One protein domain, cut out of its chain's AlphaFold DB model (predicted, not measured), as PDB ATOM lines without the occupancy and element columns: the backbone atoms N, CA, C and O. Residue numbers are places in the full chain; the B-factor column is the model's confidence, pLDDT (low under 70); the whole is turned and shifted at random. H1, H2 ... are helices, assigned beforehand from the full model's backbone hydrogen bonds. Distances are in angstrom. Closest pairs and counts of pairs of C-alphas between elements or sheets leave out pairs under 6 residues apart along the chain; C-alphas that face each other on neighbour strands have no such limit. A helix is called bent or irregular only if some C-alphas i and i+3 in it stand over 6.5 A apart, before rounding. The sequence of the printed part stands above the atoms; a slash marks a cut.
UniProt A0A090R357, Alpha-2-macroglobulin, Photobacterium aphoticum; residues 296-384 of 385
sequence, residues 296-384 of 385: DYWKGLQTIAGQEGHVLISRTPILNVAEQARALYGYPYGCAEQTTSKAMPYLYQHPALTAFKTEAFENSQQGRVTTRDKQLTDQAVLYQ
ATOM      1  N   ASP A 296      -9.250 -60.691 -36.142       85.44
ATOM      2  CA  ASP A 296     -10.557 -60.561 -36.800       85.44
ATOM      3  C   ASP A 296     -11.622 -59.870 -35.938       85.44
ATOM      4  O   ASP A 296     -12.539 -59.227 -36.469       85.44
ATOM      5  N   TYR A 297     -11.501 -59.937 -34.608       82.94
ATOM      6  CA  TYR A 297     -12.420 -59.232 -33.713       82.94
ATOM      7  C   TYR A 297     -12.352 -57.715 -33.917       82.94
ATOM      8  O   TYR A 297     -13.395 -57.061 -33.889       82.94
ATOM      9  N   TRP A 298     -11.184 -57.178 -34.274       81.94
ATOM     10  CA  TRP A 298     -10.958 -55.751 -34.529       81.94
ATOM     11  C   TRP A 298     -11.058 -55.362 -36.007       81.94
ATOM     12  O   TRP A 298     -10.936 -54.187 -36.345       81.94
ATOM     13  N   LYS A 299     -11.324 -56.316 -36.908       84.69
ATOM     14  CA  LYS A 299     -11.451 -56.035 -38.343       84.69
ATOM     15  C   LYS A 299     -12.516 -54.964 -38.600       84.69
ATOM     16  O   LYS A 299     -13.672 -55.127 -38.202       84.69
ATOM     17  N   GLY A 300     -12.111 -53.905 -39.304       81.44
ATOM     18  CA  GLY A 300     -12.951 -52.750 -39.637       81.44
ATOM     19  C   GLY A 300     -12.935 -51.624 -38.597       81.44
ATOM     20  O   GLY A 300     -13.559 -50.596 -38.837       81.44
ATOM     21  N   LEU A 301     -12.225 -51.788 -37.476       81.25
ATOM     22  CA  LEU A 301     -11.996 -50.730 -36.495       81.25
ATOM     23  C   LEU A 301     -10.600 -50.133 -36.682       81.25
ATOM     24  O   LEU A 301      -9.627 -50.861 -36.881       81.25
ATOM     25  N   GLN A 302     -10.496 -48.811 -36.567       76.75
ATOM     26  CA  GLN A 302      -9.216 -48.158 -36.315       76.75
ATOM     27  C   GLN A 302      -8.950 -48.217 -34.811       76.75
ATOM     28  O   GLN A 302      -9.653 -47.587 -34.023       76.75
ATOM     29  N   THR A 303      -7.973 -49.024 -34.405       75.69
ATOM     30  CA  THR A 303      -7.590 -49.189 -33.000       75.69
ATOM     31  C   THR A 303      -6.522 -48.175 -32.617       75.69
ATOM     32  O   THR A 303      -5.572 -47.971 -33.366       75.69
ATOM     33  N   ILE A 304      -6.649 -47.591 -31.430       69.62
ATOM     34  CA  ILE A 304      -5.627 -46.722 -30.841       69.62
ATOM     35  C   ILE A 304      -4.840 -47.553 -29.828       69.62
ATOM     36  O   ILE A 304      -5.442 -48.271 -29.022       69.62
ATOM     37  N   ALA A 305      -3.511 -47.481 -29.881       67.50
ATOM     38  CA  ALA A 305      -2.650 -48.191 -28.943       67.50
ATOM     39  C   ALA A 305      -2.963 -47.777 -27.492       67.50
ATOM     40  O   ALA A 305      -3.256 -46.618 -27.206       67.50
ATOM     41  N   GLY A 306      -2.956 -48.744 -26.573       66.06
ATOM     42  CA  GLY A 306      -3.250 -48.506 -25.154       66.06
ATOM     43  C   GLY A 306      -4.735 -48.362 -24.794       66.06
ATOM     44  O   GLY A 306      -5.038 -48.176 -23.620       66.06
ATOM     45  N   GLN A 307      -5.670 -48.464 -25.747       67.56
ATOM     46  CA  GLN A 307      -7.099 -48.574 -25.425       67.56
ATOM     47  C   GLN A 307      -7.460 -49.996 -24.978       67.56
ATOM     48  O   GLN A 307      -7.047 -50.980 -25.597       67.56
ATOM     49  N   GLU A 308      -8.242 -50.102 -23.903       66.44
ATOM     50  CA  GLU A 308      -8.585 -51.383 -23.287       66.44
ATOM     51  C   GLU A 308      -9.700 -52.112 -24.051       66.44
ATOM     52  O   GLU A 308     -10.736 -51.545 -24.396       66.44
ATOM     53  N   GLY A 309      -9.497 -53.408 -24.290       76.31
ATOM     54  CA  GLY A 309     -10.562 -54.344 -24.637       76.31
ATOM     55  C   GLY A 309     -10.910 -55.197 -23.422       76.31
ATOM     56  O   GLY A 309     -10.022 -55.610 -22.677       76.31
ATOM     57  N   HIS A 310     -12.191 -55.507 -23.228       79.06
ATOM     58  CA  HIS A 310     -12.637 -56.327 -22.101       79.06
ATOM     59  C   HIS A 310     -13.077 -57.719 -22.558       79.06
ATOM     60  O   HIS A 310     -13.913 -57.864 -23.450       79.06
ATOM     61  N   VAL A 311     -12.550 -58.752 -21.896       83.94
ATOM     62  CA  VAL A 311     -12.990 -60.143 -22.059       83.94
ATOM     63  C   VAL A 311     -13.672 -60.579 -20.770       83.94
ATOM     64  O   VAL A 311     -13.064 -60.584 -19.703       83.94
ATOM     65  N   LEU A 312     -14.949 -60.948 -20.871       84.06
ATOM     66  CA  LEU A 312     -15.746 -61.416 -19.740       84.06
ATOM     67  C   LEU A 312     -16.035 -62.907 -19.909       84.06
ATOM     68  O   LEU A 312     -16.613 -63.322 -20.913       84.06
ATOM     69  N   ILE A 313     -15.660 -63.703 -18.908       86.94
ATOM     70  CA  ILE A 313     -15.871 -65.154 -18.879       86.94
ATOM     71  C   ILE A 313     -16.767 -65.477 -17.687       86.94
ATOM     72  O   ILE A 313     -16.490 -65.066 -16.564       86.94
ATOM     73  N   SER A 314     -17.847 -66.220 -17.921       84.19
ATOM     74  CA  SER A 314     -18.763 -66.649 -16.865       84.19
ATOM     75  C   SER A 314     -19.373 -68.005 -17.192       84.19
ATOM     76  O   SER A 314     -19.520 -68.379 -18.353       84.19
ATOM     77  N   ARG A 315     -19.760 -68.726 -16.137       85.19
ATOM     78  CA  ARG A 315     -20.543 -69.967 -16.218       85.19
ATOM     79  C   ARG A 315     -22.050 -69.708 -16.338       85.19
ATOM     80  O   ARG A 315     -22.815 -70.644 -16.544       85.19
ATOM     81  N   THR A 316     -22.475 -68.455 -16.206       83.81
ATOM     82  CA  THR A 316     -23.862 -67.992 -16.344       83.81
ATOM     83  C   THR A 316     -23.942 -66.867 -17.384       83.81
ATOM     84  O   THR A 316     -22.918 -66.247 -17.689       83.81
ATOM     85  N   PRO A 317     -25.131 -66.572 -17.952       81.31
ATOM     86  CA  PRO A 317     -25.292 -65.448 -18.870       81.31
ATOM     87  C   PRO A 317     -24.748 -64.143 -18.272       81.31
ATOM     88  O   PRO A 317     -25.132 -63.746 -17.176       81.31
ATOM     89  N   ILE A 318     -23.852 -63.472 -18.998       78.12
ATOM     90  CA  ILE A 318     -23.227 -62.225 -18.533       78.12
ATOM     91  C   ILE A 318     -24.184 -61.050 -18.785       78.12
ATOM     92  O   ILE A 318     -24.821 -60.967 -19.835       78.12
ATOM     93  N   LEU A 319     -24.267 -60.098 -17.868       80.56
ATOM     94  CA  LEU A 319     -24.797 -58.765 -18.153       80.56
ATOM     95  C   LEU A 319     -23.646 -57.792 -17.956       80.56
ATOM     96  O   LEU A 319     -23.032 -57.767 -16.891       80.56
ATOM     97  N   ASN A 320     -23.307 -57.031 -18.994       80.56
ATOM     98  CA  ASN A 320     -22.151 -56.144 -18.950       80.56
ATOM     99  C   ASN A 320     -22.510 -54.798 -18.305       80.56
ATOM    100  O   ASN A 320     -22.535 -53.760 -18.958       80.56
ATOM    101  N   VAL A 321     -22.867 -54.847 -17.021       86.31
ATOM    102  CA  VAL A 321     -23.385 -53.700 -16.261       86.31
ATOM    103  C   VAL A 321     -22.360 -52.561 -16.185       86.31
ATOM    104  O   VAL A 321     -22.742 -51.399 -16.285       86.31
ATOM    105  N   ALA A 322     -21.068 -52.886 -16.071       83.81
ATOM    106  CA  ALA A 322     -19.986 -51.900 -16.028       83.81
ATOM    107  C   ALA A 322     -19.879 -51.095 -17.334       83.81
ATOM    108  O   ALA A 322     -19.855 -49.869 -17.293       83.81
ATOM    109  N   GLU A 323     -19.899 -51.766 -18.491       83.06
ATOM    110  CA  GLU A 323     -19.865 -51.075 -19.788       83.06
ATOM    111  C   GLU A 323     -21.098 -50.202 -20.014       83.06
ATOM    112  O   GLU A 323     -20.977 -49.089 -20.515       83.06
ATOM    113  N   GLN A 324     -22.284 -50.661 -19.606       88.00
ATOM    114  CA  GLN A 324     -23.498 -49.846 -19.707       88.00
ATOM    115  C   GLN A 324     -23.408 -48.595 -18.821       88.00
ATOM    116  O   GLN A 324     -23.787 -47.508 -19.251       88.00
ATOM    117  N   ALA A 325     -22.855 -48.717 -17.611       88.88
ATOM    118  CA  ALA A 325     -22.626 -47.572 -16.732       88.88
ATOM    119  C   ALA A 325     -21.623 -46.573 -17.327       88.88
ATOM    120  O   ALA A 325     -21.901 -45.374 -17.339       88.88
ATOM    121  N   ARG A 326     -20.507 -47.057 -17.891       84.44
ATOM    122  CA  ARG A 326     -19.530 -46.217 -18.603       84.44
ATOM    123  C   ARG A 326     -20.143 -45.523 -19.815       84.44
ATOM    124  O   ARG A 326     -19.905 -44.336 -20.009       84.44
ATOM    125  N   ALA A 327     -20.962 -46.228 -20.596       83.62
ATOM    126  CA  ALA A 327     -21.640 -45.668 -21.762       83.62
ATOM    127  C   ALA A 327     -22.627 -44.555 -21.380       83.62
ATOM    128  O   ALA A 327     -22.641 -43.504 -22.018       83.62
ATOM    129  N   LEU A 328     -23.414 -44.758 -20.317       87.12
ATOM    130  CA  LEU A 328     -24.307 -43.728 -19.781       87.12
ATOM    131  C   LEU A 328     -23.511 -42.519 -19.290       87.12
ATOM    132  O   LEU A 328     -23.808 -41.394 -19.683       87.12
ATOM    133  N   TYR A 329     -22.468 -42.748 -18.488       82.69
ATOM    134  CA  TYR A 329     -21.618 -41.692 -17.939       82.69
ATOM    135  C   TYR A 329     -20.912 -40.872 -19.027       82.69
ATOM    136  O   TYR A 329     -20.903 -39.644 -18.971       82.69
ATOM    137  N   GLY A 330     -20.387 -41.538 -20.057       76.94
ATOM    138  CA  GLY A 330     -19.698 -40.913 -21.184       76.94
ATOM    139  C   GLY A 330     -20.609 -40.176 -22.171       76.94
ATOM    140  O   GLY A 330     -20.101 -39.554 -23.105       76.94
ATOM    141  N   TYR A 331     -21.934 -40.226 -21.998       79.75
ATOM    142  CA  TYR A 331     -22.870 -39.575 -22.908       79.75
ATOM    143  C   TYR A 331     -22.722 -38.041 -22.843       79.75
ATOM    144  O   TYR A 331     -22.752 -37.475 -21.751       79.75
ATOM    145  N   PRO A 332     -22.558 -37.329 -23.969       70.31
ATOM    146  CA  PRO A 332     -22.164 -35.920 -23.926       70.31
ATOM    147  C   PRO A 332     -23.314 -34.974 -23.560       70.31
ATOM    148  O   PRO A 332     -23.073 -33.925 -22.979       70.31
ATOM    149  N   TYR A 333     -24.564 -35.340 -23.859       70.69
ATOM    150  CA  TYR A 333     -25.699 -34.429 -23.719       70.69
ATOM    151  C   TYR A 333     -26.360 -34.488 -22.333       70.69
ATOM    152  O   TYR A 333     -26.229 -35.462 -21.588       70.69
ATOM    153  N   GLY A 334     -27.072 -33.410 -21.992       67.81
ATOM    154  CA  GLY A 334     -27.573 -33.147 -20.642       67.81
ATOM    155  C   GLY A 334     -29.063 -32.822 -20.552       67.81
ATOM    156  O   GLY A 334     -29.438 -32.005 -19.707       67.81
ATOM    157  N   CYS A 335     -29.911 -33.418 -21.395       77.19
ATOM    158  CA  CYS A 335     -31.360 -33.415 -21.164       77.19
ATOM    159  C   CYS A 335     -31.678 -34.052 -19.800       77.19
ATOM    160  O   CYS A 335     -30.877 -34.822 -19.262       77.19
ATOM    161  N   ALA A 336     -32.859 -33.771 -19.242       73.25
ATOM    162  CA  ALA A 336     -33.264 -34.311 -17.939       73.25
ATOM    163  C   ALA A 336     -33.175 -35.849 -17.893       73.25
ATOM    164  O   ALA A 336     -32.510 -36.391 -17.019       73.25
ATOM    165  N   GLU A 337     -33.731 -36.543 -18.892       73.75
ATOM    166  CA  GLU A 337     -33.668 -38.010 -19.010       73.75
ATOM    167  C   GLU A 337     -32.224 -38.538 -19.042       73.75
ATOM    168  O   GLU A 337     -31.887 -39.500 -18.355       73.75
ATOM    169  N   GLN A 338     -31.356 -37.888 -19.816       76.00
ATOM    170  CA  GLN A 338     -29.958 -38.292 -19.990       76.00
ATOM    171  C   GLN A 338     -29.177 -38.101 -18.689       76.00
ATOM    172  O   GLN A 338     -28.431 -38.981 -18.264       76.00
ATOM    173  N   THR A 339     -29.411 -36.974 -18.016       75.44
ATOM    174  CA  THR A 339     -28.796 -36.645 -16.726       75.44
ATOM    175  C   THR A 339     -29.259 -37.614 -15.640       75.44
ATOM    176  O   THR A 339     -28.441 -38.133 -14.883       75.44
ATOM    177  N   THR A 340     -30.553 -37.936 -15.587       80.12
ATOM    178  CA  THR A 340     -31.075 -38.957 -14.669       80.12
ATOM    179  C   THR A 340     -30.483 -40.331 -14.986       80.12
ATOM    180  O   THR A 340     -30.055 -41.034 -14.075       80.12
ATOM    181  N   SER A 341     -30.363 -40.699 -16.264       84.31
ATOM    182  CA  SER A 341     -29.788 -41.985 -16.683       84.31
ATOM    183  C   SER A 341     -28.308 -42.118 -16.309       84.31
ATOM    184  O   SER A 341     -27.890 -43.182 -15.856       84.31
ATOM    185  N   LYS A 342     -27.527 -41.034 -16.401       86.56
ATOM    186  CA  LYS A 342     -26.142 -40.956 -15.898       86.56
ATOM    187  C   LYS A 342     -26.027 -41.197 -14.394       86.56
ATOM    188  O   LYS A 342     -25.043 -41.779 -13.947       86.56
ATOM    189  N   ALA A 343     -27.009 -40.742 -13.620       84.31
ATOM    190  CA  ALA A 343     -27.016 -40.877 -12.166       84.31
ATOM    191  C   ALA A 343     -27.372 -42.302 -11.703       84.31
ATOM    192  O   ALA A 343     -26.889 -42.756 -10.667       84.31
ATOM    193  N   MET A 344     -28.186 -43.032 -12.474       86.94
ATOM    194  CA  MET A 344     -28.720 -44.346 -12.085       86.94
ATOM    195  C   MET A 344     -27.651 -45.369 -11.647       86.94
ATOM    196  O   MET A 344     -27.831 -45.972 -10.586       86.94
ATOM    197  N   PRO A 345     -26.520 -45.563 -12.359       89.69
ATOM    198  CA  PRO A 345     -25.473 -46.489 -11.920       89.69
ATOM    199  C   PRO A 345     -24.910 -46.193 -10.521       89.69
ATOM    200  O   PRO A 345     -24.499 -47.110  -9.811       89.69
ATOM    201  N   TYR A 346     -24.909 -44.934 -10.080       85.00
ATOM    202  CA  TYR A 346     -24.401 -44.569  -8.757       85.00
ATOM    203  C   TYR A 346     -25.328 -45.012  -7.622       85.00
ATOM    204  O   TYR A 346     -24.834 -45.355  -6.544       85.00
ATOM    205  N   LEU A 347     -26.636 -45.090  -7.888       86.06
ATOM    206  CA  LEU A 347     -27.662 -45.502  -6.925       86.06
ATOM    207  C   LEU A 347     -27.695 -47.019  -6.700       86.06
ATOM    208  O   LEU A 347     -28.055 -47.481  -5.619       86.06
ATOM    209  N   TYR A 348     -27.305 -47.815  -7.697       86.50
ATOM    210  CA  TYR A 348     -27.340 -49.272  -7.581       86.50
ATOM    211  C   TYR A 348     -26.134 -49.829  -6.821       86.50
ATOM    212  O   TYR A 348     -24.980 -49.493  -7.099       86.50
ATOM    213  N   GLN A 349     -26.389 -50.755  -5.898       86.06
ATOM    214  CA  GLN A 349     -25.353 -51.548  -5.238       86.06
ATOM    215  C   GLN A 349     -25.121 -52.836  -6.032       86.06
ATOM    216  O   GLN A 349     -25.820 -53.831  -5.858       86.06
ATOM    217  N   HIS A 350     -24.151 -52.805  -6.946       86.38
ATOM    218  CA  HIS A 350     -23.764 -53.965  -7.743       86.38
ATOM    219  C   HIS A 350     -22.231 -54.077  -7.788       86.38
ATOM    220  O   HIS A 350     -21.587 -53.087  -8.135       86.38
ATOM    221  N   PRO A 351     -21.623 -55.251  -7.517       86.00
ATOM    222  CA  PRO A 351     -20.163 -55.395  -7.457       86.00
ATOM    223  C   PRO A 351     -19.430 -54.953  -8.732       86.00
ATOM    224  O   PRO A 351     -18.360 -54.360  -8.666       86.00
ATOM    225  N   ALA A 352     -20.029 -55.182  -9.906       84.44
ATOM    226  CA  ALA A 352     -19.447 -54.748 -11.181       84.44
ATOM    227  C   ALA A 352     -19.403 -53.214 -11.368       84.44
ATOM    228  O   ALA A 352     -18.732 -52.743 -12.278       84.44
ATOM    229  N   LEU A 353     -20.115 -52.438 -10.543       87.81
ATOM    230  CA  LEU A 353     -20.110 -50.974 -10.605       87.81
ATOM    231  C   LEU A 353     -19.027 -50.347  -9.720       87.81
ATOM    232  O   LEU A 353     -18.759 -49.163  -9.879       87.81
ATOM    233  N   THR A 354     -18.397 -51.101  -8.814       87.12
ATOM    234  CA  THR A 354     -17.424 -50.554  -7.856       87.12
ATOM    235  C   THR A 354     -16.262 -49.857  -8.559       87.12
ATOM    236  O   THR A 354     -16.015 -48.689  -8.291       87.12
ATOM    237  N   ALA A 355     -15.617 -50.531  -9.519       84.25
ATOM    238  CA  ALA A 355     -14.499 -49.954 -10.269       84.25
ATOM    239  C   ALA A 355     -14.904 -48.679 -11.028       84.25
ATOM    240  O   ALA A 355     -14.206 -47.676 -10.955       84.25
ATOM    241  N   PHE A 356     -16.074 -48.694 -11.681       85.75
ATOM    242  CA  PHE A 356     -16.628 -47.522 -12.365       85.75
ATOM    243  C   PHE A 356     -16.843 -46.340 -11.406       85.75
ATOM    244  O   PHE A 356     -16.476 -45.214 -11.732       85.75
ATOM    245  N   LYS A 357     -17.421 -46.580 -10.221       86.50
ATOM    246  CA  LYS A 357     -17.677 -45.517  -9.237       86.50
ATOM    247  C   LYS A 357     -16.378 -44.916  -8.702       86.50
ATOM    248  O   LYS A 357     -16.299 -43.699  -8.577       86.50
ATOM    249  N   THR A 358     -15.374 -45.748  -8.417       85.06
ATOM    250  CA  THR A 358     -14.048 -45.292  -7.972       85.06
ATOM    251  C   THR A 358     -13.367 -44.449  -9.046       85.06
ATOM    252  O   THR A 358     -12.969 -43.324  -8.768       85.06
ATOM    253  N   GLU A 359     -13.320 -44.943 -10.285       82.19
ATOM    254  CA  GLU A 359     -12.721 -44.234 -11.421       82.19
ATOM    255  C   GLU A 359     -13.409 -42.883 -11.675       82.19
ATOM    256  O   GLU A 359     -12.754 -41.857 -11.868       82.19
ATOM    257  N   ALA A 360     -14.742 -42.848 -11.640       78.12
ATOM    258  CA  ALA A 360     -15.489 -41.612 -11.840       78.12
ATOM    259  C   ALA A 360     -15.267 -40.591 -10.714       78.12
ATOM    260  O   ALA A 360     -15.188 -39.392 -10.987       78.12
ATOM    261  N   PHE A 361     -15.130 -41.052  -9.469       80.38
ATOM    262  CA  PHE A 361     -14.798 -40.194  -8.334       80.38
ATOM    263  C   PHE A 361     -13.375 -39.628  -8.439       80.38
ATOM    264  O   PHE A 361     -13.171 -38.430  -8.272       80.38
ATOM    265  N   GLU A 362     -12.384 -40.450  -8.782       79.12
ATOM    266  CA  GLU A 362     -11.005 -39.984  -8.984       79.12
ATOM    267  C   GLU A 362     -10.919 -38.940 -10.105       79.12
ATOM    268  O   GLU A 362     -10.291 -37.889  -9.946       79.12
ATOM    269  N   ASN A 363     -11.622 -39.180 -11.214       72.25
ATOM    270  CA  ASN A 363     -11.705 -38.234 -12.323       72.25
ATOM    271  C   ASN A 363     -12.393 -36.914 -11.925       72.25
ATOM    272  O   ASN A 363     -12.003 -35.855 -12.431       72.25
ATOM    273  N   SER A 364     -13.374 -36.937 -11.009       70.44
ATOM    274  CA  SER A 364     -14.038 -35.721 -10.514       70.44
ATOM    275  C   SER A 364     -13.133 -34.866  -9.630       70.44
ATOM    276  O   SER A 364     -13.113 -33.636  -9.770       70.44
ATOM    277  N   GLN A 365     -12.331 -35.506  -8.775       70.75
ATOM    278  CA  GLN A 365     -11.351 -34.827  -7.926       70.75
ATOM    279  C   GLN A 365     -10.244 -34.172  -8.756       70.75
ATOM    280  O   GLN A 365      -9.811 -33.064  -8.449       70.75
ATOM    281  N   GLN A 366      -9.846 -34.809  -9.859       66.94
ATOM    282  CA  GLN A 366      -8.821 -34.301 -10.778       66.94
ATOM    283  C   GLN A 366      -9.342 -33.260 -11.785       66.94
ATOM    284  O   GLN A 366      -8.582 -32.809 -12.637       66.94
ATOM    285  N   GLY A 367     -10.627 -32.887 -11.734       59.66
ATOM    286  CA  GLY A 367     -11.209 -31.895 -12.647       59.66
ATOM    287  C   GLY A 367     -11.317 -32.359 -14.106       59.66
ATOM    288  O   GLY A 367     -11.506 -31.534 -14.995       59.66
ATOM    289  N   ARG A 368     -11.230 -33.670 -14.367       59.50
ATOM    290  CA  ARG A 368     -11.266 -34.275 -15.717       59.50
ATOM    291  C   ARG A 368     -12.683 -34.500 -16.260       59.50
ATOM    292  O   ARG A 368     -12.876 -35.156 -17.283       59.50
ATOM    293  N   VAL A 369     -13.692 -33.991 -15.563       61.78
ATOM    294  CA  VAL A 369     -15.117 -34.215 -15.840       61.78
ATOM    295  C   VAL A 369     -15.844 -32.876 -15.898       61.78
ATOM    296  O   VAL A 369     -15.358 -31.873 -15.377       61.78
ATOM    297  N   THR A 370     -17.014 -32.837 -16.533       58.81
ATOM    298  CA  THR A 370     -17.806 -31.601 -16.578       58.81
ATOM    299  C   THR A 370     -18.285 -31.217 -15.174       58.81
ATOM    300  O   THR A 370     -18.476 -32.080 -14.318       58.81
ATOM    301  N   THR A 371     -18.551 -29.931 -14.924       57.72
ATOM    302  CA  THR A 371     -19.080 -29.457 -13.628       57.72
ATOM    303  C   THR A 371     -20.366 -30.188 -13.224       57.72
ATOM    304  O   THR A 371     -20.589 -30.457 -12.045       57.72
ATOM    305  N   ARG A 372     -21.195 -30.563 -14.207       59.91
ATOM    306  CA  ARG A 372     -22.422 -31.346 -14.006       59.91
ATOM    307  C   ARG A 372     -22.123 -32.785 -13.587       59.91
ATOM    308  O   ARG A 372     -22.718 -33.269 -12.630       59.91
ATOM    309  N   ASP A 373     -21.188 -33.448 -14.266       61.81
ATOM    310  CA  ASP A 373     -20.784 -34.813 -13.916       61.81
ATOM    311  C   ASP A 373     -20.078 -34.847 -12.547       61.81
ATOM    312  O   ASP A 373     -20.304 -35.779 -11.779       61.81
ATOM    313  N   LYS A 374     -19.314 -33.800 -12.197       62.16
ATOM    314  CA  LYS A 374     -18.712 -33.624 -10.865       62.16
ATOM    315  C   LYS A 374     -19.768 -33.495  -9.768       62.16
ATOM    316  O   LYS A 374     -19.664 -34.150  -8.739       62.16
ATOM    317  N   GLN A 375     -20.816 -32.699  -9.986       64.12
ATOM    318  CA  GLN A 375     -21.922 -32.610  -9.028       64.12
ATOM    319  C   GLN A 375     -22.613 -33.962  -8.825       64.12
ATOM    320  O   GLN A 375     -22.936 -34.306  -7.692       64.12
ATOM    321  N   LEU A 376     -22.806 -34.744  -9.892       67.75
ATOM    322  CA  LEU A 376     -23.397 -36.080  -9.796       67.75
ATOM    323  C   LEU A 376     -22.514 -37.046  -8.999       67.75
ATOM    324  O   LEU A 376     -23.039 -37.776  -8.159       67.75
ATOM    325  N   THR A 377     -21.197 -37.049  -9.220       63.12
ATOM    326  CA  THR A 377     -20.270 -37.908  -8.467       63.12
ATOM    327  C   THR A 377     -20.157 -37.476  -7.009       63.12
ATOM    328  O   THR A 377     -20.261 -38.315  -6.119       63.12
ATOM    329  N   ASP A 378     -20.013 -36.178  -6.746       63.75
ATOM    330  CA  ASP A 378     -19.848 -35.644  -5.391       63.75
ATOM    331  C   ASP A 378     -21.133 -35.848  -4.563       63.75
ATOM    332  O   ASP A 378     -21.076 -36.237  -3.395       63.75
ATOM    333  N   GLN A 379     -22.311 -35.678  -5.177       62.25
ATOM    334  CA  GLN A 379     -23.590 -35.985  -4.530       62.25
ATOM    335  C   GLN A 379     -23.825 -37.488  -4.368       62.25
ATOM    336  O   GLN A 379     -24.384 -37.900  -3.356       62.25
ATOM    337  N   ALA A 380     -23.383 -38.326  -5.307       58.31
ATOM    338  CA  ALA A 380     -23.471 -39.776  -5.156       58.31
ATOM    339  C   ALA A 380     -22.665 -40.297  -3.955       58.31
ATOM    340  O   ALA A 380     -23.094 -41.263  -3.323       58.31
ATOM    341  N   VAL A 381     -21.541 -39.655  -3.615       53.75
ATOM    342  CA  VAL A 381     -20.744 -39.986  -2.421       53.75
ATOM    343  C   VAL A 381     -21.466 -39.592  -1.131       53.75
ATOM    344  O   VAL A 381     -21.416 -40.345  -0.167       53.75
ATOM    345  N   LEU A 382     -22.218 -38.485  -1.120       45.91
ATOM    346  CA  LEU A 382     -23.027 -38.077   0.042       45.91
ATOM    347  C   LEU A 382     -24.187 -39.041   0.364       45.91
ATOM    348  O   LEU A 382     -24.678 -39.044   1.489       45.91
ATOM    349  N   TYR A 383     -24.637 -39.843  -0.607       39.97
ATOM    350  CA  TYR A 383     -25.741 -40.800  -0.445       39.97
ATOM    351  C   TYR A 383     -25.289 -42.250  -0.193       39.97
ATOM    352  O   TYR A 383     -26.142 -43.133  -0.069       39.97
ATOM    353  N   GLN A 384     -23.983 -42.520  -0.106       34.16
ATOM    354  CA  GLN A 384     -23.464 -43.820   0.327       34.16
ATOM    355  C   GLN A 384     -22.998 -43.716   1.793       34.16
ATOM    356  O   GLN A 384     -22.253 -42.789   2.103       34.16
TER     357      GLN A 384
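This is residues 296 to 384 of the 385 residues of the protein "Alpha-2-macroglobulin" of Photobacterium aphoticum (UniProt A0A090R357). Starting at residue 296, you first meet a long arm with no named element, residues 296 to 320, whose residues 299 to 308 and 313 to 318 stick out free; it leads into a small body of four short helices. Their centres make a four-sided figure with H1 and H4 at opposite corners, where H1 packs on H2 and H3, H4 packs on the same two, and H1 and H4 stay apart. The printed part has 89 residues, with the named helices H1, H2, H3 and H4 in that order, no named strand, and the class all helix. It is only just loose, close to compact, with a radius of gyration of the C-alphas of 14.9 A, and spans 43 by 32 by 25 A.

After the arm, H1, residues 321 to 329, forms a helical hairpin with H2, residues 336 to 347: they touch at a steep tilt of 39 degrees, opposite ways, and their closest C-alphas, of Tyr 329 and Lys 342, are 5.0 A apart. H3, residues 351 to 365, touches H1 with residues 352 to 356 alone, at a shallow tilt of 29 degrees, the same way; look at the C-alphas of Ala 322 and Leu 353, the closest, 5.5 A apart. H2 and H3 only just touch, with 3 pairs of C-alphas within 8 A, the closest being Tyr 346 and Lys 357 at 6.8 A. H4, residues 371 to 382, touches H3 at a steep tilt of 56 degrees, opposite ways, the closest C-alphas being those of Ser 364 and Lys 374, 5.1 A apart; here H3 takes part with residues 360 to 364 alone and H4 with 373 to 378 alone. H4 also touches H2, the same way at a shallow tilt of 34 degrees, only just short of steep, with the C-alphas of Tyr 346 and Ala 380 closest at 6.1 A. H1 and H4 are only just apart, closest 8.0 A. In H1 and H4 every O i to N i+4 pair is within hydrogen-bond range; in H2 5 of 8 are, in H3 9 of 11.

Find C-alpha 321 at (-23.385, -53.700, -16.261), where H1 begins; it measures 12.3 A from first to last C-alpha. H2 measures 16.7 A and H3 22.4 A; both are only just irregular, with C-alphas 342 and 345 6.8 A apart and C-alphas 352 and 355 6.9 A apart. H4 measures 16.6 A and ends at C-alpha 382, (-23.027, -38.077, 0.042).

The C-alphas of Asp 296 and Leu 382, the two farthest apart, are 44.9 A apart. The printed part has no cut; the links H2 to H3 and H3 to H4 are tight, and H1 to H2 is short. The mean pLDDT of the printed part is 75.8, and it is under 70 at residues 304 to 308, 334 and 366 to 384.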